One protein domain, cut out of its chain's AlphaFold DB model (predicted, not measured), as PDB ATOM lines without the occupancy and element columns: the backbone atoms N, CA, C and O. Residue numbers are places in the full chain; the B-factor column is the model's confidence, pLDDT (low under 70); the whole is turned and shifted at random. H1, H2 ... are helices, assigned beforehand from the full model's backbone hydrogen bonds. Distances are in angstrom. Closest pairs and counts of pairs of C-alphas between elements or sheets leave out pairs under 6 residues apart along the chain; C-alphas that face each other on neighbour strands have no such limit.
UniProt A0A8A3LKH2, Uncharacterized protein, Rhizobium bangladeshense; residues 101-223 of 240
ATOM      1  N   LEU A 101     -15.218 -27.347  -5.951       96.38
ATOM      2  CA  LEU A 101     -16.004 -28.387  -6.625       96.38
ATOM      3  C   LEU A 101     -15.148 -29.299  -7.510       96.38
ATOM      4  O   LEU A 101     -15.617 -30.334  -7.981       96.38
ATOM      5  N   LEU A 102     -13.893 -28.927  -7.758       97.62
ATOM      6  CA  LEU A 102     -12.961 -29.682  -8.591       97.62
ATOM      7  C   LEU A 102     -12.353 -30.858  -7.806       97.62
ATOM      8  O   LEU A 102     -11.150 -30.914  -7.579       97.62
ATOM      9  N   VAL A 103     -13.199 -31.782  -7.349       97.25
ATOM     10  CA  VAL A 103     -12.806 -32.977  -6.586       97.25
ATOM     11  C   VAL A 103     -13.065 -34.216  -7.447       97.25
ATOM     12  O   VAL A 103     -14.224 -34.629  -7.562       97.25
ATOM     13  N   PRO A 104     -12.022 -34.835  -8.041       96.56
ATOM     14  CA  PRO A 104     -12.186 -35.978  -8.942       96.56
ATOM     15  C   PRO A 104     -13.019 -37.113  -8.338       96.56
ATOM     16  O   PRO A 104     -13.936 -37.623  -8.976       96.56
ATOM     17  N   GLU A 105     -12.772 -37.456  -7.071       97.50
ATOM     18  CA  GLU A 105     -13.486 -38.538  -6.387       97.50
ATOM     19  C   GLU A 105     -14.973 -38.235  -6.155       97.50
ATOM     20  O   GLU A 105     -15.817 -39.108  -6.356       97.50
ATOM     21  N   ALA A 106     -15.330 -36.996  -5.802       98.00
ATOM     22  CA  ALA A 106     -16.732 -36.602  -5.662       98.00
ATOM     23  C   ALA A 106     -17.448 -36.642  -7.021       98.00
ATOM     24  O   ALA A 106     -18.556 -37.165  -7.126       98.00
ATOM     25  N   ILE A 107     -16.788 -36.181  -8.089       98.31
ATOM     26  CA  ILE A 107     -17.325 -36.243  -9.454       98.31
ATOM     27  C   ILE A 107     -17.548 -37.703  -9.878       98.31
ATOM     28  O   ILE A 107     -18.624 -38.034 -10.385       98.31
ATOM     29  N   LYS A 108     -16.589 -38.604  -9.611       98.12
ATOM     30  CA  LYS A 108     -16.739 -40.046  -9.873       98.12
ATOM     31  C   LYS A 108     -17.938 -40.634  -9.133       98.12
ATOM     32  O   LYS A 108     -18.730 -41.345  -9.747       98.12
ATOM     33  N   LYS A 109     -18.120 -40.319  -7.847       97.88
ATOM     34  CA  LYS A 109     -19.283 -40.782  -7.071       97.88
ATOM     35  C   LYS A 109     -20.604 -40.301  -7.671       97.88
ATOM     36  O   LYS A 109     -21.524 -41.105  -7.812       97.88
ATOM     37  N   VAL A 110     -20.686 -39.034  -8.091       98.12
ATOM     38  CA  VAL A 110     -21.886 -38.497  -8.756       98.12
ATOM     39  C   VAL A 110     -22.199 -39.282 -10.028       98.12
ATOM     40  O   VAL A 110     -23.349 -39.679 -10.225       98.12
ATOM     41  N   VAL A 111     -21.197 -39.540 -10.874       97.81
ATOM     42  CA  VAL A 111     -21.374 -40.351 -12.089       97.81
ATOM     43  C   VAL A 111     -21.852 -41.757 -11.727       97.81
ATOM     44  O   VAL A 111     -22.912 -42.176 -12.185       97.81
ATOM     45  N   GLY A 112     -21.149 -42.434 -10.816       96.69
ATOM     46  CA  GLY A 112     -21.495 -43.774 -10.338       96.69
ATOM     47  C   GLY A 112     -22.937 -43.908  -9.836       96.69
ATOM     48  O   GLY A 112     -23.605 -44.897 -10.125       96.69
ATOM     49  N   LYS A 113     -23.430 -42.899  -9.109       96.62
ATOM     50  CA  LYS A 113     -24.752 -42.905  -8.465       96.62
ATOM     51  C   LYS A 113     -25.897 -42.505  -9.393       96.62
ATOM     52  O   LYS A 113     -27.034 -42.923  -9.175       96.62
ATOM     53  N   HIS A 114     -25.636 -41.652 -10.383       96.19
ATOM     54  CA  HIS A 114     -26.688 -41.027 -11.191       96.19
ATOM     55  C   HIS A 114     -26.763 -41.520 -12.637       96.19
ATOM     56  O   HIS A 114     -27.682 -41.117 -13.359       96.19
ATOM     57  N   THR A 115     -25.864 -42.405 -13.067       94.75
ATOM     58  CA  THR A 115     -25.998 -43.089 -14.355       94.75
ATOM     59  C   THR A 115     -27.192 -44.048 -14.338       94.75
ATOM     60  O   THR A 115     -27.381 -44.833 -13.415       94.75
ATOM     61  N   ARG A 116     -28.025 -43.987 -15.384       86.69
ATOM     62  CA  ARG A 116     -29.254 -44.799 -15.512       86.69
ATOM     63  C   ARG A 116     -29.039 -46.170 -16.170       86.69
ATOM     64  O   ARG A 116     -30.000 -46.904 -16.361       86.69
ATOM     65  N   GLY A 117     -27.806 -46.496 -16.549       85.75
ATOM     66  CA  GLY A 117     -27.442 -47.721 -17.260       85.75
ATOM     67  C   GLY A 117     -26.163 -48.351 -16.719       85.75
ATOM     68  O   GLY A 117     -25.593 -47.893 -15.731       85.75
ATOM     69  N   GLN A 118     -25.707 -49.413 -17.378       89.31
ATOM     70  CA  GLN A 118     -24.454 -50.055 -17.010       89.31
ATOM     71  C   GLN A 118     -23.276 -49.159 -17.397       89.31
ATOM     72  O   GLN A 118     -23.114 -48.787 -18.560       89.31
ATOM     73  N   LEU A 119     -22.453 -48.817 -16.411       93.62
ATOM     74  CA  LEU A 119     -21.229 -48.070 -16.649       93.62
ATOM     75  C   LEU A 119     -20.183 -48.958 -17.350       93.62
ATOM     76  O   LEU A 119     -20.049 -50.134 -16.996       93.62
ATOM     77  N   PRO A 120     -19.412 -48.417 -18.312       91.81
ATOM     78  CA  PRO A 120     -18.268 -49.118 -18.891       91.81
ATOM     79  C   PRO A 120     -17.275 -49.551 -17.809       91.81
ATOM     80  O   PRO A 120     -17.065 -48.813 -16.856       91.81
ATOM     81  N   VAL A 121     -16.583 -50.682 -17.975       92.69
ATOM     82  CA  VAL A 121     -15.613 -51.191 -16.977       92.69
ATOM     83  C   VAL A 121     -14.570 -50.138 -16.569       92.69
ATOM     84  O   VAL A 121     -14.169 -50.080 -15.411       92.69
ATOM     85  N   ASN A 122     -14.165 -49.263 -17.494       95.19
ATOM     86  CA  ASN A 122     -13.167 -48.220 -17.262       95.19
ATOM     87  C   ASN A 122     -13.750 -46.820 -16.980       95.19
ATOM     88  O   ASN A 122     -13.017 -45.839 -17.099       95.19
ATOM     89  N   TRP A 123     -15.035 -46.696 -16.627       96.94
ATOM     90  CA  TRP A 123     -15.712 -45.398 -16.480       96.94
ATOM     91  C   TRP A 123     -14.983 -44.427 -15.536       96.94
ATOM     92  O   TRP A 123     -14.853 -43.250 -15.857       96.94
ATOM     93  N   GLY A 124     -14.436 -44.913 -14.414       97.31
ATOM     94  CA  GLY A 124     -13.727 -44.068 -13.448       97.31
ATOM     95  C   GLY A 124     -12.468 -43.419 -14.033       97.31
ATOM     96  O   GLY A 124     -12.214 -42.242 -13.792       97.31
ATOM     97  N   ALA A 125     -11.723 -44.155 -14.865       97.75
ATOM     98  CA  ALA A 125     -10.553 -43.628 -15.571       97.75
ATOM     99  C   ALA A 125     -10.942 -42.618 -16.660       97.75
ATOM    100  O   ALA A 125     -10.192 -41.692 -16.948       97.75
ATOM    101  N   ARG A 126     -12.129 -42.770 -17.255       97.94
ATOM    102  CA  ARG A 126     -12.648 -41.811 -18.235       97.94
ATOM    103  C   ARG A 126     -13.091 -40.504 -17.582       97.94
ATOM    104  O   ARG A 126     -12.785 -39.444 -18.109       97.94
ATOM    105  N   VAL A 127     -13.721 -40.561 -16.405       98.25
ATOM    106  CA  VAL A 127     -14.016 -39.357 -15.604       98.25
ATOM    107  C   VAL A 127     -12.727 -38.619 -15.231       98.25
ATOM    108  O   VAL A 127     -12.672 -37.399 -15.358       98.25
ATOM    109  N   GLU A 128     -11.676 -39.347 -14.841       98.06
ATOM    110  CA  GLU A 128     -10.352 -38.761 -14.589       98.06
ATOM    111  C   GLU A 128      -9.783 -38.083 -15.846       98.06
ATOM    112  O   GLU A 128      -9.328 -36.945 -15.793       98.06
ATOM    113  N   ALA A 129      -9.878 -38.742 -17.005       98.31
ATOM    114  CA  ALA A 129      -9.422 -38.172 -18.269       98.31
ATOM    115  C   ALA A 129     -10.202 -36.903 -18.659       98.31
ATOM    116  O   ALA A 129      -9.593 -35.939 -19.117       98.31
ATOM    117  N   ILE A 130     -11.524 -36.867 -18.445       98.56
ATOM    118  CA  ILE A 130     -12.348 -35.661 -18.646       98.56
ATOM    119  C   ILE A 130     -11.884 -34.526 -17.730       98.56
ATOM    120  O   ILE A 130     -11.783 -33.379 -18.177       98.56
ATOM    121  N   TYR A 131     -11.637 -34.834 -16.455       98.56
ATOM    122  CA  TYR A 131     -11.173 -33.869 -15.466       98.56
ATOM    123  C   TYR A 131      -9.839 -33.251 -15.897       98.56
ATOM    124  O   TYR A 131      -9.742 -32.033 -16.061       98.56
ATOM    125  N   GLU A 132      -8.844 -34.092 -16.176       98.12
ATOM    126  CA  GLU A 132      -7.506 -33.668 -16.589       98.12
ATOM    127  C   GLU A 132      -7.528 -32.889 -17.910       98.12
ATOM    128  O   GLU A 132      -6.934 -31.814 -18.003       98.12
ATOM    129  N   ALA A 133      -8.278 -33.361 -18.912       98.25
ATOM    130  CA  ALA A 133      -8.416 -32.670 -20.192       98.25
ATOM    131  C   ALA A 133      -9.100 -31.302 -20.048       98.25
ATOM    132  O   ALA A 133      -8.719 -30.349 -20.728       98.25
ATOM    133  N   SER A 134     -10.084 -31.180 -19.150       98.31
ATOM    134  CA  SER A 134     -10.763 -29.905 -18.888       98.31
ATOM    135  C   SER A 134      -9.842 -28.894 -18.209       98.31
ATOM    136  O   SER A 134      -9.894 -27.709 -18.537       98.31
ATOM    137  N   LEU A 135      -8.985 -29.339 -17.283       98.12
ATOM    138  CA  LEU A 135      -7.983 -28.470 -16.667       98.12
ATOM    139  C   LEU A 135      -6.904 -28.054 -17.668       98.12
ATOM    140  O   LEU A 135      -6.590 -26.867 -17.768       98.12
ATOM    141  N   GLU A 136      -6.367 -29.007 -18.433       97.88
ATOM    142  CA  GLU A 136      -5.328 -28.730 -19.429       97.88
ATOM    143  C   GLU A 136      -5.843 -27.807 -20.542       97.88
ATOM    144  O   GLU A 136      -5.136 -26.887 -20.950       97.88
ATOM    145  N   GLY A 137      -7.104 -27.957 -20.960       98.00
ATOM    146  CA  GLY A 137      -7.744 -27.073 -21.940       98.00
ATOM    147  C   GLY A 137      -7.835 -25.603 -21.506       98.00
ATOM    148  O   GLY A 137      -8.005 -24.725 -22.349       98.00
ATOM    149  N   LEU A 138      -7.685 -25.311 -20.209       98.12
ATOM    150  CA  LEU A 138      -7.713 -23.956 -19.645       98.12
ATOM    151  C   LEU A 138      -6.317 -23.410 -19.311       98.12
ATOM    152  O   LEU A 138      -6.199 -22.295 -18.784       98.12
ATOM    153  N   LYS A 139      -5.256 -24.167 -19.611       98.00
ATOM    154  CA  LYS A 139      -3.871 -23.806 -19.300       98.00
ATOM    155  C   LYS A 139      -3.447 -22.494 -19.930       98.00
ATOM    156  O   LYS A 139      -2.903 -21.655 -19.224       98.00
ATOM    157  N   ASP A 140      -3.699 -22.294 -21.220       97.38
ATOM    158  CA  ASP A 140      -3.201 -21.114 -21.936       97.38
ATOM    159  C   ASP A 140      -3.831 -19.824 -21.404       97.38
ATOM    160  O   ASP A 140      -3.129 -18.854 -21.113       97.38
ATOM    161  N   GLN A 141      -5.147 -19.841 -21.180       96.94
ATOM    162  CA  GLN A 141      -5.858 -18.720 -20.566       96.94
ATOM    163  C   GLN A 141      -5.358 -18.459 -19.138       96.94
ATOM    164  O   GLN A 141      -5.108 -17.314 -18.760       96.94
ATOM    165  N   THR A 142      -5.188 -19.518 -18.343       97.19
ATOM    166  CA  THR A 142      -4.711 -19.420 -16.956       97.19
ATOM    167  C   THR A 142      -3.277 -18.887 -16.894       97.19
ATOM    168  O   THR A 142      -2.994 -17.981 -16.111       97.19
ATOM    169  N   SER A 143      -2.400 -19.388 -17.765       97.25
ATOM    170  CA  SER A 143      -1.023 -18.928 -17.954       97.25
ATOM    171  C   SER A 143      -0.986 -17.446 -18.286       97.25
ATOM    172  O   SER A 143      -0.318 -16.679 -17.599       97.25
ATOM    173  N   SER A 144      -1.760 -17.025 -19.291       96.69
ATOM    174  CA  SER A 144      -1.799 -15.633 -19.735       96.69
ATOM    175  C   SER A 144      -2.166 -14.696 -18.584       96.69
ATOM    176  O   SER A 144      -1.423 -13.757 -18.304       96.69
ATOM    177  N   ASN A 145      -3.240 -14.998 -17.850       95.69
ATOM    178  CA  ASN A 145      -3.692 -14.166 -16.736       95.69
ATOM    179  C   ASN A 145      -2.669 -14.097 -15.590       95.69
ATOM    180  O   ASN A 145      -2.374 -13.010 -15.092       95.69
ATOM    181  N   ILE A 146      -2.100 -15.236 -15.182       95.19
ATOM    182  CA  ILE A 146      -1.118 -15.288 -14.087       95.19
ATOM    183  C   ILE A 146       0.165 -14.564 -14.473       95.19
ATOM    184  O   ILE A 146       0.649 -13.732 -13.710       95.19
ATOM    185  N   VAL A 147       0.706 -14.849 -15.658       96.31
ATOM    186  CA  VAL A 147       1.961 -14.251 -16.120       96.31
ATOM    187  C   VAL A 147       1.804 -12.741 -16.281       96.31
ATOM    188  O   VAL A 147       2.660 -11.997 -15.808       96.31
ATOM    189  N   ILE A 148       0.699 -12.266 -16.870       94.81
ATOM    190  CA  ILE A 148       0.433 -10.827 -17.011       94.81
ATOM    191  C   ILE A 148       0.360 -10.154 -15.637       94.81
ATOM    192  O   ILE A 148       1.021  -9.135 -15.435       94.81
ATOM    193  N   ASN A 149      -0.378 -10.726 -14.679       93.19
ATOM    194  CA  ASN A 149      -0.492 -10.158 -13.334       93.19
ATOM    195  C   ASN A 149       0.853 -10.125 -12.598       93.19
ATOM    196  O   ASN A 149       1.197  -9.102 -12.002       93.19
ATOM    197  N   SER A 150       1.641 -11.200 -12.679       92.50
ATOM    198  CA  SER A 150       2.979 -11.259 -12.083       92.50
ATOM    199  C   SER A 150       3.920 -10.219 -12.691       92.50
ATOM    200  O   SER A 150       4.601  -9.499 -11.960       92.50
ATOM    201  N   VAL A 151       3.923 -10.076 -14.022       94.00
ATOM    202  CA  VAL A 151       4.737  -9.069 -14.721       94.00
ATOM    203  C   VAL A 151       4.312  -7.663 -14.317       94.00
ATOM    204  O   VAL A 151       5.164  -6.842 -13.984       94.00
ATOM    205  N   GLN A 152       3.009  -7.372 -14.298       92.50
ATOM    206  CA  GLN A 152       2.505  -6.062 -13.886       92.50
ATOM    207  C   GLN A 152       2.914  -5.717 -12.451       92.50
ATOM    208  O   GLN A 152       3.325  -4.583 -12.199       92.50
ATOM    209  N   GLN A 153       2.844  -6.675 -11.523       91.25
ATOM    210  CA  GLN A 153       3.253  -6.448 -10.138       91.25
ATOM    211  C   GLN A 153       4.752  -6.164 -10.023       91.25
ATOM    212  O   GLN A 153       5.158  -5.209  -9.358       91.25
ATOM    213  N   GLU A 154       5.588  -6.950 -10.701       91.81
ATOM    214  CA  GLU A 154       7.034  -6.727 -10.692       91.81
ATOM    215  C   GLU A 154       7.417  -5.401 -11.345       91.81
ATOM    216  O   GLU A 154       8.245  -4.679 -10.796       91.81
ATOM    217  N   MET A 155       6.768  -5.017 -12.447       92.00
ATOM    218  CA  MET A 155       7.005  -3.721 -13.090       92.00
ATOM    219  C   MET A 155       6.560  -2.543 -12.211       92.00
ATOM    220  O   MET A 155       7.216  -1.505 -12.222       92.00
ATOM    221  N   LYS A 156       5.497  -2.689 -11.406       91.25
ATOM    222  CA  LYS A 156       5.122  -1.677 -10.400       91.25
ATOM    223  C   LYS A 156       6.183  -1.546  -9.307       91.25
ATOM    224  O   LYS A 156       6.540  -0.433  -8.932       91.25
ATOM    225  N   ARG A 157       6.705  -2.672  -8.812       89.25
ATOM    226  CA  ARG A 157       7.709  -2.705  -7.736       89.25
ATOM    227  C   ARG A 157       9.097  -2.261  -8.205       89.25
ATOM    228  O   ARG A 157       9.842  -1.645  -7.446       89.25
ATOM    229  N   LYS A 158       9.466  -2.605  -9.439       92.19
ATOM    230  CA  LYS A 158      10.772  -2.336 -10.055       92.19
ATOM    231  C   LYS A 158      10.586  -1.843 -11.500       92.19
ATOM    232  O   LYS A 158      10.828  -2.597 -12.442       92.19
ATOM    233  N   PRO A 159      10.236  -0.559 -11.702       90.38
ATOM    234  CA  PRO A 159       9.936  -0.018 -13.035       90.38
ATOM    235  C   PRO A 159      11.081  -0.121 -14.051       90.38
ATOM    236  O   PRO A 159      10.837  -0.174 -15.252       90.38
ATOM    237  N   ASN A 160      12.328  -0.183 -13.573       91.94
ATOM    238  CA  ASN A 160      13.530  -0.270 -14.409       91.94
ATOM    239  C   ASN A 160      13.932  -1.712 -14.770       91.94
ATOM    240  O   ASN A 160      14.974  -1.922 -15.390       91.94
ATOM    241  N   SER A 161      13.164  -2.721 -14.349       90.50
ATOM    242  CA  SER A 161      13.430  -4.114 -14.707       90.50
ATOM    243  C   SER A 161      13.179  -4.372 -16.197       90.50
ATOM    244  O   SER A 161      12.312  -3.768 -16.824       90.50
ATOM    245  N   ASN A 162      13.933  -5.308 -16.780       94.62
ATOM    246  CA  ASN A 162      13.703  -5.737 -18.155       94.62
ATOM    247  C   ASN A 162      12.401  -6.552 -18.234       94.62
ATOM    248  O   ASN A 162      12.358  -7.698 -17.788       94.62
ATOM    249  N   MET A 163      11.356  -5.963 -18.821       93.12
ATOM    250  CA  MET A 163      10.029  -6.577 -18.943       93.12
ATOM    251  C   MET A 163      10.065  -7.955 -19.615       93.12
ATOM    252  O   MET A 163       9.371  -8.865 -19.168       93.12
ATOM    253  N   HIS A 164      10.886  -8.132 -20.654       94.12
ATOM    254  CA  HIS A 164      11.009  -9.417 -21.341       94.12
ATOM    255  C   HIS A 164      11.598 -10.482 -20.410       94.12
ATOM    256  O   HIS A 164      11.053 -11.576 -20.308       94.12
ATOM    257  N   SER A 165      12.666 -10.158 -19.675       94.31
ATOM    258  CA  SER A 165      13.244 -11.073 -18.682       94.31
ATOM    259  C   SER A 165      12.245 -11.436 -17.579       94.31
ATOM    260  O   SER A 165      12.147 -12.604 -17.216       94.31
ATOM    261  N   VAL A 166      11.476 -10.465 -17.072       94.88
ATOM    262  CA  VAL A 166      10.438 -10.703 -16.051       94.88
ATOM    263  C   VAL A 166       9.338 -11.622 -16.589       94.88
ATOM    264  O   VAL A 166       8.939 -12.563 -15.907       94.88
ATOM    265  N   TYR A 167       8.882 -11.391 -17.822       96.56
ATOM    266  CA  TYR A 167       7.885 -12.236 -18.479       96.56
ATOM    267  C   TYR A 167       8.377 -13.675 -18.651       96.56
ATOM    268  O   TYR A 167       7.664 -14.609 -18.289       96.56
ATOM    269  N   THR A 168       9.600 -13.865 -19.162       97.00
ATOM    270  CA  THR A 168      10.181 -15.201 -19.349       97.00
ATOM    271  C   THR A 168      10.263 -15.961 -18.029       97.00
ATOM    272  O   THR A 168       9.810 -17.101 -17.968       97.00
ATOM    273  N   LEU A 169      10.749 -15.318 -16.963       95.81
ATOM    274  CA  LEU A 169      10.833 -15.935 -15.637       95.81
ATOM    275  C   LEU A 169       9.453 -16.329 -15.095       95.81
ATOM    276  O   LEU A 169       9.277 -17.451 -14.625       95.81
ATOM    277  N   ALA A 170       8.457 -15.445 -15.209       95.50
ATOM    278  CA  ALA A 170       7.094 -15.730 -14.761       95.50
ATOM    279  C   ALA A 170       6.451 -16.885 -15.551       95.50
ATOM    280  O   ALA A 170       5.743 -17.717 -14.982       95.50
ATOM    281  N   LEU A 171       6.711 -16.967 -16.859       97.19
ATOM    282  CA  LEU A 171       6.223 -18.056 -17.704       97.19
ATOM    283  C   LEU A 171       6.903 -19.394 -17.376       97.19
ATOM    284  O   LEU A 171       6.237 -20.430 -17.355       97.19
ATOM    285  N   GLU A 172       8.211 -19.393 -17.121       97.31
ATOM    286  CA  GLU A 172       8.955 -20.583 -16.694       97.31
ATOM    287  C   GLU A 172       8.465 -21.095 -15.336       97.31
ATOM    288  O   GLU A 172       8.204 -22.291 -15.184       97.31
ATOM    289  N   GLU A 173       8.262 -20.192 -14.378       96.31
ATOM    290  CA  GLU A 173       7.699 -20.520 -13.069       96.31
ATOM    291  C   GLU A 173       6.287 -21.101 -13.193       96.31
ATOM    292  O   GLU A 173       5.994 -22.149 -12.608       96.31
ATOM    293  N   PHE A 174       5.421 -20.477 -14.001       97.12
ATOM    294  CA  PHE A 174       4.086 -21.003 -14.270       97.12
ATOM    295  C   PHE A 174       4.147 -22.422 -14.839       97.12
ATOM    296  O   PHE A 174       3.459 -23.308 -14.338       97.12
ATOM    297  N   ARG A 175       4.983 -22.659 -15.861       97.38
ATOM    298  CA  ARG A 175       5.114 -23.975 -16.506       97.38
ATOM    299  C   ARG A 175       5.546 -25.050 -15.519       97.38
ATOM    300  O   ARG A 175       4.937 -26.112 -15.501       97.38
ATOM    301  N   LYS A 176       6.540 -24.749 -14.680       97.25
ATOM    302  CA  LYS A 176       7.021 -25.661 -13.637       97.25
ATOM    303  C   LYS A 176       5.920 -25.993 -12.628       97.25
ATOM    304  O   LYS A 176       5.715 -27.155 -12.293       97.25
ATOM    305  N   ASN A 177       5.195 -24.985 -12.150       96.88
ATOM    306  CA  ASN A 177       4.133 -25.189 -11.166       96.88
ATOM    307  C   ASN A 177       2.910 -25.899 -11.763       96.88
ATOM    308  O   ASN A 177       2.240 -26.650 -11.061       96.88
ATOM    309  N   TRP A 178       2.636 -25.711 -13.057       97.69
ATOM    310  CA  TRP A 178       1.535 -26.375 -13.758       97.69
ATOM    311  C   TRP A 178       1.666 -27.902 -13.788       97.69
ATOM    312  O   TRP A 178       0.664 -28.593 -13.921       97.69
ATOM    313  N   GLU A 179       2.865 -28.455 -13.615       96.88
ATOM    314  CA  GLU A 179       3.052 -29.907 -13.492       96.88
ATOM    315  C   GLU A 179       2.396 -30.480 -12.221       96.88
ATOM    316  O   GLU A 179       2.101 -31.672 -12.166       96.88
ATOM    317  N   GLN A 180       2.124 -29.642 -11.215       97.25
ATOM    318  CA  GLN A 180       1.508 -30.050  -9.953       97.25
ATOM    319  C   GLN A 180      -0.032 -30.018 -10.055       97.25
ATOM    320  O   GLN A 180      -0.609 -28.948 -10.297       97.25
ATOM    321  N   PRO A 181      -0.745 -31.144  -9.852       95.12
ATOM    322  CA  PRO A 181      -2.210 -31.199  -9.921       95.12
ATOM    323  C   PRO A 181      -2.915 -30.202  -8.993       95.12
ATOM    324  O   PRO A 181      -3.897 -29.568  -9.383       95.12
ATOM    325  N   GLU A 182      -2.392 -30.010  -7.785       94.00
ATOM    326  CA  GLU A 182      -2.944 -29.104  -6.779       94.00
ATOM    327  C   GLU A 182      -2.857 -27.648  -7.244       94.00
ATOM    328  O   GLU A 182      -3.801 -26.877  -7.060       94.00
ATOM    329  N   PHE A 183      -1.753 -27.279  -7.903       96.25
ATOM    330  CA  PHE A 183      -1.591 -25.949  -8.480       96.25
ATOM    331  C   PHE A 183      -2.588 -25.724  -9.616       96.25
ATOM    332  O   PHE A 183      -3.276 -24.702  -9.626       96.25
ATOM    333  N   ARG A 184      -2.732 -26.692 -10.533       97.06
ATOM    334  CA  ARG A 184      -3.717 -26.621 -11.628       97.06
ATOM    335  C   ARG A 184      -5.125 -26.417 -11.085       97.06
ATOM    336  O   ARG A 184      -5.797 -25.453 -11.456       97.06
ATOM    337  N   ARG A 185      -5.531 -27.265 -10.136       96.62
ATOM    338  CA  ARG A 185      -6.838 -27.188  -9.473       96.62
ATOM    339  C   ARG A 185      -7.064 -25.839  -8.793       96.62
ATOM    340  O   ARG A 185      -8.166 -25.308  -8.881       96.62
ATOM    341  N   ALA A 186      -6.058 -25.282  -8.120       96.00
ATOM    342  CA  ALA A 186      -6.197 -24.023  -7.387       96.00
ATOM    343  C   ALA A 186      -6.195 -22.778  -8.289       96.00
ATOM    344  O   ALA A 186      -6.744 -21.740  -7.910       96.00
ATOM    345  N   LYS A 187      -5.542 -22.845  -9.455       96.31
ATOM    346  CA  LYS A 187      -5.308 -21.679 -10.315       96.31
ATOM    347  C   LYS A 187      -6.232 -21.589 -11.517       96.31
ATOM    348  O   LYS A 187      -6.447 -20.483 -11.996       96.31
ATOM    349  N   VAL A 188      -6.775 -22.697 -12.008       97.50
ATOM    350  CA  VAL A 188      -7.725 -22.672 -13.127       97.50
ATOM    351  C   VAL A 188      -8.957 -21.814 -12.798       97.50
ATOM    352  O   VAL A 188      -9.324 -21.661 -11.631       97.50
ATOM    353  N   GLY A 189      -9.639 -21.301 -13.825       97.06
ATOM    354  CA  GLY A 189     -11.001 -20.780 -13.674       97.06
ATOM    355  C   GLY A 189     -11.958 -21.880 -13.222       97.06
ATOM    356  O   GLY A 189     -12.383 -22.668 -14.061       97.06
ATOM    357  N   GLY A 190     -12.280 -21.953 -11.928       96.19
ATOM    358  CA  GLY A 190     -13.176 -22.946 -11.331       96.19
ATOM    359  C   GLY A 190     -14.533 -23.079 -12.033       96.19
ATOM    360  O   GLY A 190     -14.923 -24.189 -12.380       96.19
ATOM    361  N   LYS A 191     -15.216 -21.969 -12.332       94.75
ATOM    362  CA  LYS A 191     -16.489 -21.903 -13.073       94.75
ATOM    363  C   LYS A 191     -16.345 -22.501 -14.470       94.75
ATOM    364  O   LYS A 191     -17.152 -23.336 -14.882       94.75
ATOM    365  N   ALA A 192     -15.299 -22.100 -15.193       97.25
ATOM    366  CA  ALA A 192     -15.022 -22.590 -16.542       97.25
ATOM    367  C   ALA A 192     -14.665 -24.086 -16.537       97.25
ATOM    368  O   ALA A 192     -15.211 -24.853 -17.329       97.25
ATOM    369  N   ALA A 193     -13.810 -24.509 -15.603       98.19
ATOM    370  CA  ALA A 193     -13.389 -25.894 -15.435       98.19
ATOM    371  C   ALA A 193     -14.577 -26.788 -15.080       98.19
ATOM    372  O   ALA A 193     -14.827 -27.782 -15.761       98.19
ATOM    373  N   PHE A 194     -15.363 -26.404 -14.072       98.00
ATOM    374  CA  PHE A 194     -16.549 -27.144 -13.660       98.00
ATOM    375  C   PHE A 194     -17.570 -27.245 -14.795       98.00
ATOM    376  O   PHE A 194     -18.094 -28.326 -15.049       98.00
ATOM    377  N   SER A 195     -17.813 -26.155 -15.532       97.94
ATOM    378  CA  SER A 195     -18.717 -26.173 -16.687       97.94
ATOM    379  C   SER A 195     -18.216 -27.087 -17.809       97.94
ATOM    380  O   SER A 195     -19.030 -27.768 -18.434       97.94
ATOM    381  N   SER A 196     -16.906 -27.104 -18.076       98.44
ATOM    382  CA  SER A 196     -16.292 -27.995 -19.069       98.44
ATOM    383  C   SER A 196     -16.458 -29.462 -18.670       98.44
ATOM    384  O   SER A 196     -16.952 -30.267 -19.461       98.44
ATOM    385  N   ILE A 197     -16.138 -29.789 -17.415       98.69
ATOM    386  CA  ILE A 197     -16.283 -31.142 -16.866       98.69
ATOM    387  C   ILE A 197     -17.749 -31.571 -16.898       98.69
ATOM    388  O   ILE A 197     -18.059 -32.658 -17.377       98.69
ATOM    389  N   ALA A 198     -18.662 -30.723 -16.422       98.38
ATOM    390  CA  ALA A 198     -20.085 -31.036 -16.368       98.38
ATOM    391  C   ALA A 198     -20.658 -31.330 -17.756       98.38
ATOM    392  O   ALA A 198     -21.419 -32.285 -17.911       98.38
ATOM    393  N   LYS A 199     -20.251 -30.553 -18.767       98.44
ATOM    394  CA  LYS A 199     -20.634 -30.793 -20.157       98.44
ATOM    395  C   LYS A 199     -20.104 -32.136 -20.662       98.44
ATOM    396  O   LYS A 199     -20.889 -32.949 -21.127       98.44
ATOM    397  N   ALA A 200     -18.808 -32.400 -20.512       98.38
ATOM    398  CA  ALA A 200     -18.202 -33.646 -20.979       98.38
ATOM    399  C   ALA A 200     -18.772 -34.888 -20.264       98.38
ATOM    400  O   ALA A 200     -19.032 -35.907 -20.897       98.38
ATOM    401  N   VAL A 201     -19.046 -34.793 -18.958       98.00
ATOM    402  CA  VAL A 201     -19.707 -35.858 -18.186       98.00
ATOM    403  C   VAL A 201     -21.143 -36.088 -18.661       98.00
ATOM    404  O   VAL A 201     -21.580 -37.236 -18.763       98.00
ATOM    405  N   GLN A 202     -21.885 -35.022 -18.960       97.50
ATOM    406  CA  GLN A 202     -23.235 -35.128 -19.508       97.50
ATOM    407  C   GLN A 202     -23.223 -35.766 -20.903       97.50
ATOM    408  O   GLN A 202     -24.066 -36.621 -21.173       97.50
ATOM    409  N   ASP A 203     -22.269 -35.395 -21.755       97.19
ATOM    410  CA  ASP A 203     -22.142 -35.924 -23.115       97.19
ATOM    411  C   ASP A 203     -21.741 -37.411 -23.114       97.19
ATOM    412  O   ASP A 203     -22.296 -38.198 -23.881       97.19
ATOM    413  N   GLU A 204     -20.826 -37.828 -22.229       96.31
ATOM    414  CA  GLU A 204     -20.338 -39.213 -22.192       96.31
ATOM    415  C   GLU A 204     -21.217 -40.159 -21.356       96.31
ATOM    416  O   GLU A 204     -21.482 -41.292 -21.766       96.31
ATOM    417  N   PHE A 205     -21.678 -39.725 -20.180       96.38
ATOM    418  CA  PHE A 205     -22.362 -40.597 -19.212       96.38
ATOM    419  C   PHE A 205     -23.857 -40.313 -19.068       96.38
ATOM    420  O   PHE A 205     -24.542 -41.018 -18.320       96.38
ATOM    421  N   ASN A 206     -24.375 -39.290 -19.755       96.19
ATOM    422  CA  ASN A 206     -25.746 -38.803 -19.599       96.19
ATOM    423  C   ASN A 206     -26.091 -38.441 -18.137       96.19
ATOM    424  O   ASN A 206     -27.214 -38.656 -17.666       96.19
ATOM    425  N   VAL A 207     -25.103 -37.922 -17.399       97.25
ATOM    426  CA  VAL A 207     -25.241 -37.502 -16.000       97.25
ATOM    427  C   VAL A 207     -25.151 -35.986 -15.898       97.25
ATOM    428  O   VAL A 207     -24.134 -35.388 -16.232       97.25
ATOM    429  N   ASN A 208     -26.191 -35.372 -15.334       96.31
ATOM    430  CA  ASN A 208     -26.167 -33.948 -15.022       96.31
ATOM    431  C   ASN A 208     -25.310 -33.695 -13.766       96.31
ATOM    432  O   ASN A 208     -25.737 -33.985 -12.640       96.31
ATOM    433  N   LEU A 209     -24.102 -33.172 -13.958       96.62
ATOM    434  CA  LEU A 209     -23.196 -32.788 -12.881       96.62
ATOM    435  C   LEU A 209     -23.550 -31.375 -12.394       96.62
ATOM    436  O   LEU A 209     -23.260 -30.382 -13.053       96.62
ATOM    437  N   THR A 210     -24.187 -31.282 -11.227       95.56
ATOM    438  CA  THR A 210     -24.529 -29.991 -10.602       95.56
ATOM    439  C   THR A 210     -23.651 -29.749  -9.384       95.56
ATOM    440  O   THR A 210     -23.264 -30.706  -8.715       95.56
ATOM    441  N   GLU A 211     -23.400 -28.484  -9.051       94.81
ATOM    442  CA  GLU A 211     -22.618 -28.082  -7.870       94.81
ATOM    443  C   GLU A 211     -23.115 -28.781  -6.595       94.81
ATOM    444  O   GLU A 211     -22.339 -29.306  -5.808       94.81
ATOM    445  N   THR A 212     -24.442 -28.854  -6.434       93.25
ATOM    446  CA  THR A 212     -25.084 -29.529  -5.301       93.25
ATOM    447  C   THR A 212     -24.736 -31.008  -5.244       93.25
ATOM    448  O   THR A 212     -24.336 -31.474  -4.189       93.25
ATOM    449  N   ARG A 213     -24.845 -31.730  -6.366       96.06
ATOM    450  CA  ARG A 213     -24.530 -33.164  -6.397       96.06
ATOM    451  C   ARG A 213     -23.075 -33.425  -6.040       96.06
ATOM    452  O   ARG A 213     -22.799 -34.398  -5.360       96.06
ATOM    453  N   VAL A 214     -22.163 -32.565  -6.492       97.19
ATOM    454  CA  VAL A 214     -20.747 -32.708  -6.145       97.19
ATOM    455  C   VAL A 214     -20.530 -32.463  -4.658       97.19
ATOM    456  O   VAL A 214     -19.927 -33.309  -4.010       97.19
ATOM    457  N   ILE A 215     -21.082 -31.381  -4.100       95.00
ATOM    458  CA  ILE A 215     -20.970 -31.091  -2.662       95.00
ATOM    459  C   ILE A 215     -21.543 -32.231  -1.809       95.00
ATOM    460  O   ILE A 215     -20.933 -32.595  -0.810       95.00
ATOM    461  N   ASP A 216     -22.669 -32.823  -2.213       94.31
ATOM    462  CA  ASP A 216     -23.305 -33.925  -1.478       94.31
ATOM    463  C   ASP A 216     -22.432 -35.202  -1.436       94.31
ATOM    464  O   ASP A 216     -22.627 -36.047  -0.563       94.31
ATOM    465  N   GLU A 217     -21.469 -35.351  -2.354       97.00
ATOM    466  CA  GLU A 217     -20.537 -36.490  -2.422       97.00
ATOM    467  C   GLU A 217     -19.122 -36.165  -1.888       97.00
ATOM    468  O   GLU A 217     -18.267 -37.061  -1.786       97.00
ATOM    469  N   MET A 218     -18.875 -34.895  -1.541       96.31
ATOM    470  CA  MET A 218     -17.652 -34.428  -0.888       96.31
ATOM    471  C   MET A 218     -17.639 -34.787   0.603       96.31
ATOM    472  O   MET A 218     -18.659 -35.011   1.252       96.31
ATOM    473  N   THR A 219     -16.440 -34.805   1.165       93.56
ATOM    474  CA  THR A 219     -16.158 -34.991   2.585       93.56
ATOM    475  C   THR A 219     -15.475 -33.749   3.151       93.56
ATOM    476  O   THR A 219     -14.945 -32.918   2.415       93.56
ATOM    477  N   ILE A 220     -15.415 -33.632   4.479       91.56
ATOM    478  CA  ILE A 220     -14.668 -32.545   5.131       91.56
ATOM    479  C   ILE A 220     -13.180 -32.525   4.734       91.56
ATOM    480  O   ILE A 220     -12.560 -31.464   4.744       91.56
ATOM    481  N   ALA A 221     -12.609 -33.677   4.366       92.81
ATOM    482  CA  ALA A 221     -11.218 -33.781   3.931       92.81
ATOM    483  C   ALA A 221     -10.984 -33.146   2.549       92.81
ATOM    484  O   ALA A 221      -9.868 -32.730   2.250       92.81
ATOM    485  N   ASP A 222     -12.038 -33.023   1.736       93.19
ATOM    486  CA  ASP A 222     -11.982 -32.386   0.417       93.19
ATOM    487  C   ASP A 222     -11.969 -30.849   0.506       93.19
ATOM    488  O   ASP A 222     -11.670 -30.174  -0.485       93.19
ATOM    489  N   VAL A 223     -12.277 -30.293   1.686       92.56
ATOM    490  CA  VAL A 223     -12.241 -28.853   1.969       92.56
ATOM    491  C   VAL A 223     -10.863 -28.474   2.539       92.56
ATOM    492  O   VAL A 223     -10.500 -28.928   3.632       92.56
TER     493      VAL A 223
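What this domain is: This is residues 101 to 223 of the 240 residues of an uncharacterized protein of Rhizobium bangladeshense (UniProt A0A8A3LKH2). Picture a rod of helices in two parts: at one end H2 and H6 run side by side, with H1 crossing next to H2 and H7 packed on H1; at the other end H3 and H4 form a helical hairpin, whose tip, residues 156 to 162, sticks out. The short helix H5 lies between the two parts, near the middle of the rod. The printed part has 123 residues, with seven named helices in the order H1 to H7 and no named strand; its class is all helix. It is loose, with a radius of gyration of the C-alphas of 18.0 A, and spans 62 by 26 by 19 A.

Where its parts are: Find C-alpha 104 at (-12.186, -35.978, -8.942); from there H1 runs through residues 104 to 114, 15.5 A long. H2, residues 123 to 136, covers 19.9 A. Next look for H3, residues 139 to 157, the longest helix at 26.7 A, which ends at C-alpha 157 at (7.709, -2.705, -7.736). H4 takes residues 163 to 178 over 22.2 A, and H5 residues 181 to 187 over 10.0 A. H6, residues 190 to 205, is 21.4 A long. H7, residues 211 to 217, is 10.2 A long and ends at C-alpha 217 at (-20.537, -36.490, -2.422).

How they stand to each other: Start at H1, which touches H2 at a steep tilt of 48 degrees, opposite ways; their closest C-alphas, of Lys 108 and Gly 124, are 6.2 A apart. H7 touches H1 about perpendicular, at 87 degrees, with the C-alphas of Ala 106 and Glu 217 closest at 5.0 A. H6 touches H2, opposite ways, at a shallow tilt of 34 degrees, only just short of steep; here the C-alphas of Ser 134 and Ser 196 are closest, at 5.9 A. H2 and H3 meet only through their link. H3 and H4 touch as a hairpin at a steep tilt of 44 degrees, opposite ways; look at the C-alphas of Val 147 and Ala 170, the closest, 5.5 A apart. H4, with residues 177 to 178 alone, only just touches H5, only at the corner, with 3 pairs of C-alphas within 8 A; Trp 178 and Arg 184 have the closest, at 5.7 A. H5 and H6 meet only through their link. H3 and H6 are among the pairs that stay apart. In each of the seven helices every backbone O i to N i+4 pair is within hydrogen-bond range.

The domain as a whole: The two C-alphas farthest apart, those of Gly 117 and Asn 160, are 62.8 A from each other. The printed part runs from residue 101 to residue 223 with no cut. The link from H1 to H2 is short, with 8 residues; the other links between the helices are tight. The mean pLDDT of the printed part is 95.8, and no printed residue is under 70.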